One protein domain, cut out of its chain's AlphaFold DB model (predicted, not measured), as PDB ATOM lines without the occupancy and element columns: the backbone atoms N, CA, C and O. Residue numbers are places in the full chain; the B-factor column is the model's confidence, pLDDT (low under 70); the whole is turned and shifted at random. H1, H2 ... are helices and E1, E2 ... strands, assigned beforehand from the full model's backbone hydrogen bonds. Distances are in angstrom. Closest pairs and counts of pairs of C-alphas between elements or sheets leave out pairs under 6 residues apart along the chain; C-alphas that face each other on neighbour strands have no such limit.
ATOM      1  N   GLU A  46     158.531 -10.126  83.395       89.44
ATOM      2  CA  GLU A  46     158.210  -8.754  83.030       89.44
ATOM      3  C   GLU A  46     156.698  -8.564  82.984       89.44
ATOM      4  O   GLU A  46     155.930  -9.510  82.780       89.44
ATOM      5  N   THR A  47     156.262  -7.331  83.205       89.06
ATOM      6  CA  THR A  47     154.862  -6.937  83.099       89.06
ATOM      7  C   THR A  47     154.809  -5.539  82.506       89.06
ATOM      8  O   THR A  47     155.479  -4.628  82.987       89.06
ATOM      9  N   ILE A  48     154.037  -5.386  81.437       88.81
ATOM     10  CA  ILE A  48     153.957  -4.168  80.640       88.81
ATOM     11  C   ILE A  48     152.620  -3.496  80.933       88.81
ATOM     12  O   ILE A  48     151.562  -4.104  80.757       88.81
ATOM     13  N   PHE A  49     152.682  -2.229  81.331       89.88
ATOM     14  CA  PHE A  49     151.531  -1.344  81.474       89.88
ATOM     15  C   PHE A  49     151.630  -0.257  80.408       89.88
ATOM     16  O   PHE A  49     152.730   0.225  80.122       89.88
ATOM     17  N   SER A  50     150.503   0.131  79.810       92.25
ATOM     18  CA  SER A  50     150.500   1.311  78.948       92.25
ATOM     19  C   SER A  50     150.739   2.556  79.801       92.25
ATOM     20  O   SER A  50     150.317   2.625  80.957       92.25
ATOM     21  N   LEU A  51     151.418   3.550  79.228       93.94
ATOM     22  CA  LEU A  51     151.614   4.826  79.915       93.94
ATOM     23  C   LEU A  51     150.264   5.476  80.250       93.94
ATOM     24  O   LEU A  51     150.084   5.932  81.371       93.94
ATOM     25  N   GLU A  52     149.314   5.418  79.314       94.88
ATOM     26  CA  GLU A  52     147.942   5.904  79.495       94.88
ATOM     27  C   GLU A  52     147.262   5.279  80.722       94.88
ATOM     28  O   GLU A  52     146.691   5.996  81.540       94.88
ATOM     29  N   GLU A  53     147.371   3.961  80.914       94.75
ATOM     30  CA  GLU A  53     146.726   3.298  82.053       94.75
ATOM     31  C   GLU A  53     147.407   3.649  83.381       94.75
ATOM     32  O   GLU A  53     146.741   3.821  84.401       94.75
ATOM     33  N   ILE A  54     148.733   3.819  83.381       96.50
ATOM     34  CA  ILE A  54     149.459   4.294  84.565       96.50
ATOM     35  C   ILE A  54     149.058   5.733  84.911       96.50
ATOM     36  O   ILE A  54     148.850   6.042  86.085       96.50
ATOM     37  N   GLU A  55     148.915   6.611  83.919       96.62
ATOM     38  CA  GLU A  55     148.460   7.990  84.117       96.62
ATOM     39  C   GLU A  55     147.026   8.037  84.661       96.62
ATOM     40  O   GLU A  55     146.776   8.716  85.664       96.62
ATOM     41  N   ASN A  56     146.115   7.255  84.072       97.38
ATOM     42  CA  ASN A  56     144.735   7.111  84.535       97.38
ATOM     43  C   ASN A  56     144.678   6.597  85.975       97.38
ATOM     44  O   ASN A  56     143.973   7.162  86.813       97.38
ATOM     45  N   TYR A  57     145.464   5.570  86.304       97.75
ATOM     46  CA  TYR A  57     145.497   5.013  87.651       97.75
ATOM     47  C   TYR A  57     146.057   6.000  88.682       97.75
ATOM     48  O   TYR A  57     145.515   6.123  89.780       97.75
ATOM     49  N   ILE A  58     147.092   6.772  88.333       97.75
ATOM     50  CA  ILE A  58     147.606   7.842  89.200       97.75
ATOM     51  C   ILE A  58     146.529   8.909  89.448       97.75
ATOM     52  O   ILE A  58     146.409   9.395  90.577       97.75
ATOM     53  N   ALA A  59     145.761   9.292  88.424       98.00
ATOM     54  CA  ALA A  59     144.665  10.249  88.570       98.00
ATOM     55  C   ALA A  59     143.564   9.696  89.489       98.00
ATOM     56  O   ALA A  59     143.207  10.349  90.470       98.00
ATOM     57  N   TYR A  60     143.131   8.457  89.247       97.88
ATOM     58  CA  TYR A  60     142.166   7.741  90.082       97.88
ATOM     59  C   TYR A  60     142.594   7.687  91.557       97.88
ATOM     60  O   TYR A  60     141.825   8.071  92.438       97.88
ATOM     61  N   VAL A  61     143.840   7.283  91.844       98.12
ATOM     62  CA  VAL A  61     144.361   7.210  93.220       98.12
ATOM     63  C   VAL A  61     144.341   8.582  93.888       98.12
ATOM     64  O   VAL A  61     143.951   8.682  95.051       98.12
ATOM     65  N   LYS A  62     144.725   9.650  93.178       97.75
ATOM     66  CA  LYS A  62     144.699  11.020  93.716       97.75
ATOM     67  C   LYS A  62     143.279  11.477  94.038       97.75
ATOM     68  O   LYS A  62     143.057  12.019  95.117       97.75
ATOM     69  N   GLU A  63     142.330  11.265  93.132       97.88
ATOM     70  CA  GLU A  63     140.933  11.664  93.333       97.88
ATOM     71  C   GLU A  63     140.286  10.903  94.492       97.88
ATOM     72  O   GLU A  63     139.730  11.526  95.399       97.88
ATOM     73  N   ALA A  64     140.436   9.576  94.519       97.44
ATOM     74  CA  ALA A  64     139.922   8.739  95.599       97.44
ATOM     75  C   ALA A  64     140.552   9.110  96.952       97.44
ATOM     76  O   ALA A  64     139.852   9.247  97.954       97.44
ATOM     77  N   SER A  65     141.863   9.359  96.977       96.94
ATOM     78  CA  SER A  65     142.572   9.777  98.190       96.94
ATOM     79  C   SER A  65     142.118  11.142  98.699       96.94
ATOM     80  O   SER A  65     141.924  11.313  99.901       96.94
ATOM     81  N   ASN A  66     141.901  12.103  97.796       96.31
ATOM     82  CA  ASN A  66     141.394  13.427  98.151       96.31
ATOM     83  C   ASN A  66     139.989  13.343  98.759       96.31
ATOM     84  O   ASN A  66     139.726  14.000  99.765       96.31
ATOM     85  N   ALA A  67     139.107  12.512  98.192       97.06
ATOM     86  CA  ALA A  67     137.763  12.289  98.727       97.06
ATOM     87  C   ALA A  67     137.781  11.680 100.142       97.06
ATOM     88  O   ALA A  67     136.896  11.962 100.947       97.06
ATOM     89  N   LEU A  68     138.810  10.887 100.455       96.56
ATOM     90  CA  LEU A  68     139.025  10.261 101.762       96.56
ATOM     91  C   LEU A  68     139.865  11.119 102.729       96.56
ATOM     92  O   LEU A  68     140.084  10.720 103.871       96.56
ATOM     93  N   GLY A  69     140.349  12.291 102.303       96.75
ATOM     94  CA  GLY A  69     141.206  13.157 103.120       96.75
ATOM     95  C   GLY A  69     142.607  12.590 103.396       96.75
ATOM     96  O   GLY A  69     143.258  13.021 104.350       96.75
ATOM     97  N   LEU A  70     143.070  11.640 102.579       96.38
ATOM     98  CA  LEU A  70     144.368  10.981 102.727       96.38
ATOM     99  C   LEU A  70     145.518  11.886 102.267       96.38
ATOM    100  O   LEU A  70     145.362  12.744 101.395       96.38
ATOM    101  N   ARG A  71     146.700  11.687 102.855       94.25
ATOM    102  CA  ARG A  71     147.920  12.460 102.579       94.25
ATOM    103  C   ARG A  71     149.118  11.532 102.411       94.25
ATOM    104  O   ARG A  71     149.014  10.335 102.652       94.25
ATOM    105  N   ASP A  72     150.241  12.112 101.986       94.62
ATOM    106  CA  ASP A  72     151.500  11.394 101.742       94.62
ATOM    107  C   ASP A  72     151.287  10.159 100.854       94.62
ATOM    108  O   ASP A  72     151.499   9.007 101.241       94.62
ATOM    109  N   LEU A  73     150.730  10.431  99.671       96.81
ATOM    110  CA  LEU A  73     150.300   9.397  98.746       96.81
ATOM    111  C   LEU A  73     151.500   8.747  98.067       96.81
ATOM    112  O   LEU A  73     152.444   9.420  97.650       96.81
ATOM    113  N   GLY A  74     151.402   7.444  97.864       96.62
ATOM    114  CA  GLY A  74     152.386   6.679  97.118       96.62
ATOM    115  C   GLY A  74     151.753   5.516  96.377       96.62
ATOM    116  O   GLY A  74     150.543   5.287  96.431       96.62
ATOM    117  N   ILE A  75     152.602   4.781  95.668       97.44
ATOM    118  CA  ILE A  75     152.237   3.513  95.054       97.44
ATOM    119  C   ILE A  75     153.282   2.482  95.459       97.44
ATOM    120  O   ILE A  75     154.479   2.660  95.227       97.44
ATOM    121  N   ARG A  76     152.820   1.388  96.056       97.62
ATOM    122  CA  ARG A  76     153.612   0.199  96.348       97.62
ATOM    123  C   ARG A  76     153.383  -0.829  95.253       97.62
ATOM    124  O   ARG A  76     152.248  -1.093  94.876       97.62
ATOM    125  N   ILE A  77     154.458  -1.436  94.768       96.94
ATOM    126  CA  ILE A  77     154.383  -2.511  93.780       96.94
ATOM    127  C   ILE A  77     154.638  -3.828  94.503       96.94
ATOM    128  O   ILE A  77     155.674  -3.993  95.149       96.94
ATOM    129  N   TYR A  78     153.689  -4.752  94.407       96.69
ATOM    130  CA  TYR A  78     153.827  -6.102  94.942       96.69
ATOM    131  C   TYR A  78     154.152  -7.079  93.825       96.69
ATOM    132  O   TYR A  78     153.554  -7.003  92.757       96.69
ATOM    133  N   GLN A  79     155.040  -8.032  94.109       95.38
ATOM    134  CA  GLN A  79     155.085  -9.290  93.368       95.38
ATOM    135  C   GLN A  79     153.860 -10.118  93.775       95.38
ATOM    136  O   GLN A  79     153.552 -10.236  94.962       95.38
ATOM    137  N   GLY A  80     153.154 -10.671  92.801       93.38
ATOM    138  CA  GLY A  80     151.994 -11.531  92.991       93.38
ATOM    139  C   GLY A  80     152.039 -12.722  92.044       93.38
ATOM    140  O   GLY A  80     152.988 -12.890  91.282       93.38
ATOM    141  N   ALA A  81     150.985 -13.531  92.064       91.69
ATOM    142  CA  ALA A  81     150.796 -14.601  91.097       91.69
ATOM    143  C   ALA A  81     149.366 -14.569  90.548       91.69
ATOM    144  O   ALA A  81     148.427 -14.247  91.277       91.69
ATOM    145  N   LYS A  82     149.200 -14.902  89.269       87.94
ATOM    146  CA  LYS A  82     147.891 -15.074  88.631       87.94
ATOM    147  C   LYS A  82     147.771 -16.476  88.054       87.94
ATOM    148  O   LYS A  82     148.748 -17.011  87.529       87.94
ATOM    149  N   SER A  83     146.578 -17.056  88.130       86.12
ATOM    150  CA  SER A  83     146.265 -18.292  87.423       86.12
ATOM    151  C   SER A  83     145.791 -17.992  85.999       86.12
ATOM    152  O   SER A  83     145.011 -17.066  85.773       86.12
ATOM    153  N   ALA A  84     146.277 -18.761  85.031       80.06
ATOM    154  CA  ALA A  84     145.820 -18.774  83.648       80.06
ATOM    155  C   ALA A  84     145.967 -20.204  83.120       80.06
ATOM    156  O   ALA A  84     147.052 -20.770  83.229       80.06
ATOM    157  N   ASP A  85     144.883 -20.781  82.595       80.62
ATOM    158  CA  ASP A  85     144.867 -22.132  82.014       80.62
ATOM    159  C   ASP A  85     145.504 -23.197  82.931       80.62
ATOM    160  O   ASP A  85     146.413 -23.920  82.538       80.62
ATOM    161  N   GLU A  86     145.062 -23.235  84.196       82.56
ATOM    162  CA  GLU A  86     145.560 -24.129  85.268       82.56
ATOM    163  C   GLU A  86     147.031 -23.931  85.678       82.56
ATOM    164  O   GLU A  86     147.499 -24.545  86.637       82.56
ATOM    165  N   LYS A  87     147.746 -23.007  85.034       84.81
ATOM    166  CA  LYS A  87     149.112 -22.619  85.384       84.81
ATOM    167  C   LYS A  87     149.123 -21.339  86.208       84.81
ATOM    168  O   LYS A  87     148.235 -20.495  86.104       84.81
ATOM    169  N   VAL A  88     150.150 -21.179  87.036       88.94
ATOM    170  CA  VAL A  88     150.334 -20.006  87.901       88.94
ATOM    171  C   VAL A  88     151.587 -19.264  87.465       88.94
ATOM    172  O   VAL A  88     152.653 -19.866  87.410       88.94
ATOM    173  N   PHE A  89     151.463 -17.970  87.178       89.88
ATOM    174  CA  PHE A  89     152.572 -17.128  86.724       89.88
ATOM    175  C   PHE A  89     152.762 -15.924  87.632       89.88
ATOM    176  O   PHE A  89     151.781 -15.343  88.106       89.88
ATOM    177  N   THR A  90     154.014 -15.515  87.810       92.44
ATOM    178  CA  THR A  90     154.373 -14.267  88.478       92.44
ATOM    179  C   THR A  90     153.712 -13.076  87.777       92.44
ATOM    180  O   THR A  90     153.552 -13.025  86.556       92.44
ATOM    181  N   THR A  91     153.293 -12.105  88.573       93.25
ATOM    182  CA  THR A  91     152.710 -10.830  88.156       93.25
ATOM    183  C   THR A  91     153.172  -9.735  89.105       93.25
ATOM    184  O   THR A  91     153.739 -10.016  90.159       93.25
ATOM    185  N   VAL A  92     152.886  -8.484  88.763       95.31
ATOM    186  CA  VAL A  92     152.928  -7.379  89.710       95.31
ATOM    187  C   VAL A  92     151.587  -6.664  89.749       95.31
ATOM    188  O   VAL A  92     150.860  -6.631  88.758       95.31
ATOM    189  N   PHE A  93     151.272  -6.047  90.881       95.12
ATOM    190  CA  PHE A  93     150.146  -5.126  90.977       95.12
ATOM    191  C   PHE A  93     150.521  -3.872  91.764       95.12
ATOM    192  O   PHE A  93     151.389  -3.898  92.640       95.12
ATOM    193  N   PHE A  94     149.860  -2.770  91.424       97.38
ATOM    194  CA  PHE A  94     150.084  -1.453  92.004       97.38
ATOM    195  C   PHE A  94     149.060  -1.255  93.115       97.38
ATOM    196  O   PHE A  94     147.859  -1.268  92.853       97.38
ATOM    197  N   ALA A  95     149.524  -1.051  94.341       97.88
ATOM    198  CA  ALA A  95     148.700  -0.774  95.507       97.88
ATOM    199  C   ALA A  95     148.899   0.686  95.945       97.88
ATOM    200  O   ALA A  95     150.042   1.110  96.134       97.88
ATOM    201  N   PRO A  96     147.826   1.471  96.108       97.75
ATOM    202  CA  PRO A  96     147.933   2.838  96.596       97.75
ATOM    203  C   PRO A  96     148.337   2.840  98.072       97.75
ATOM    204  O   PRO A  96     147.976   1.938  98.833       97.75
ATOM    205  N   THR A  97     149.095   3.856  98.479       97.75
ATOM    206  CA  THR A  97     149.512   4.028  99.872       97.75
ATOM    207  C   THR A  97     149.208   5.423 100.399       97.75
ATOM    208  O   THR A  97     149.289   6.385  99.641       97.75
ATOM    209  N   ASN A  98     148.958   5.532 101.706       96.94
ATOM    210  CA  ASN A  98     148.930   6.780 102.471       96.94
ATOM    211  C   ASN A  98     149.888   6.646 103.663       96.94
ATOM    212  O   ASN A  98     149.941   5.583 104.274       96.94
ATOM    213  N   GLU A  99     150.696   7.667 103.953       95.06
ATOM    214  CA  GLU A  99     151.626   7.671 105.104       95.06
ATOM    215  C   GLU A  99     152.483   6.381 105.209       95.06
ATOM    216  O   GLU A  99     152.764   5.860 106.288       95.06
ATOM    217  N   GLY A 100     152.850   5.802 104.057       90.94
ATOM    218  CA  GLY A 100     153.585   4.535 103.956       90.94
ATOM    219  C   GLY A 100     152.776   3.242 104.180       90.94
ATOM    220  O   GLY A 100     153.336   2.152 104.039       90.94
ATOM    221  N   ASN A 101     151.478   3.311 104.471       93.44
ATOM    222  CA  ASN A 101     150.566   2.170 104.626       93.44
ATOM    223  C   ASN A 101     149.735   1.934 103.361       93.44
ATOM    224  O   ASN A 101     149.465   2.871 102.620       93.44
ATOM    225  N   ASN A 102     149.295   0.697 103.107       92.69
ATOM    226  CA  ASN A 102     148.367   0.433 101.999       92.69
ATOM    227  C   ASN A 102     147.014   1.102 102.276       92.69
ATOM    228  O   ASN A 102     146.474   0.962 103.373       92.69
ATOM    229  N   SER A 103     146.452   1.770 101.273       92.75
ATOM    230  CA  SER A 103     145.094   2.315 101.324       92.75
ATOM    231  C   SER A 103     144.108   1.236 100.886       92.75
ATOM    232  O   SER A 103     143.923   1.001  99.696       92.75
TER     233      SER A 103
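This is residues 46 to 103 of the 126 residues of an uncharacterized protein of Taibaiella lutea (UniProt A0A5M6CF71). A long, narrow hairpin of two strands, E1 and E2, runs the length of the domain, and a single helix, H1, slants over the end of it away from the turn, nearest to the strands with its later residues. E1 bends along its course, and the last residues fold back on the end of E2 as a short extra pairing. The 58 printed residues hold H1, E1 and E2, in that order along the chain; the sheet has the order E1 - E2, antiparallel, and the class is mixed, helices and strands. The whole is loose, with a radius of gyration of the C-alphas of 13.7 A, and elongated, spanning 41 by 24 by 16 A.

E1 is residues 73 to 84, 32.3 A from first to last C-alpha, starting at C-alpha 73 (150.300, 9.397, 98.746). E2 is residues 87 to 98, 34.0 A long, and ends at C-alpha 98 (148.930, 6.780, 102.471). H1 is residues 51 to 67, 24.5 A long, from C-alpha 51 (151.614, 4.826, 79.915) to C-alpha 67 (137.763, 12.289, 98.727).

E1 and E2 form an antiparallel hairpin joined by a tight link of 2 residues, with 163 degrees between their N-to-C directions. C-alphas 73 and 98 face each other at 4.8 A, and C-alphas 84 and 87 face each other at 5.4 A. N 76 and O 95 are 2.8 A apart and N 84 and O 87 are 2.8 A apart, both within hydrogen-bond range. E1 bends by 55 degrees at residue 79. Residues 97 to 98 of E2 pair antiparallel with residues 101 to 102, a stretch too short to be named. The closest C-alphas of H1 and E2 are those of Val 61 and Pro 96, 6.6 A apart. The closest C-alphas of H1 and E1 are those of Lys 62 and Leu 73, 7.7 A apart. Residues 54 to 66 of H1 make 13 pairs of C-alphas within 10 A with E2 and 9 with E1. A tight link of 5 residues joins H1 to E1. In H1 every O i to N i+4 pair is within hydrogen-bond range.

The two C-alphas farthest apart are those of Gly 69 and Glu 86, at 41.6 A. The first and last printed C-alphas, of Glu 46 and Ser 103, are 25.1 A apart. The printed part has no cut, and neither link between named elements is long. In this predicted model the mean pLDDT of the printed part is 93.9, and no printed residue is under 70.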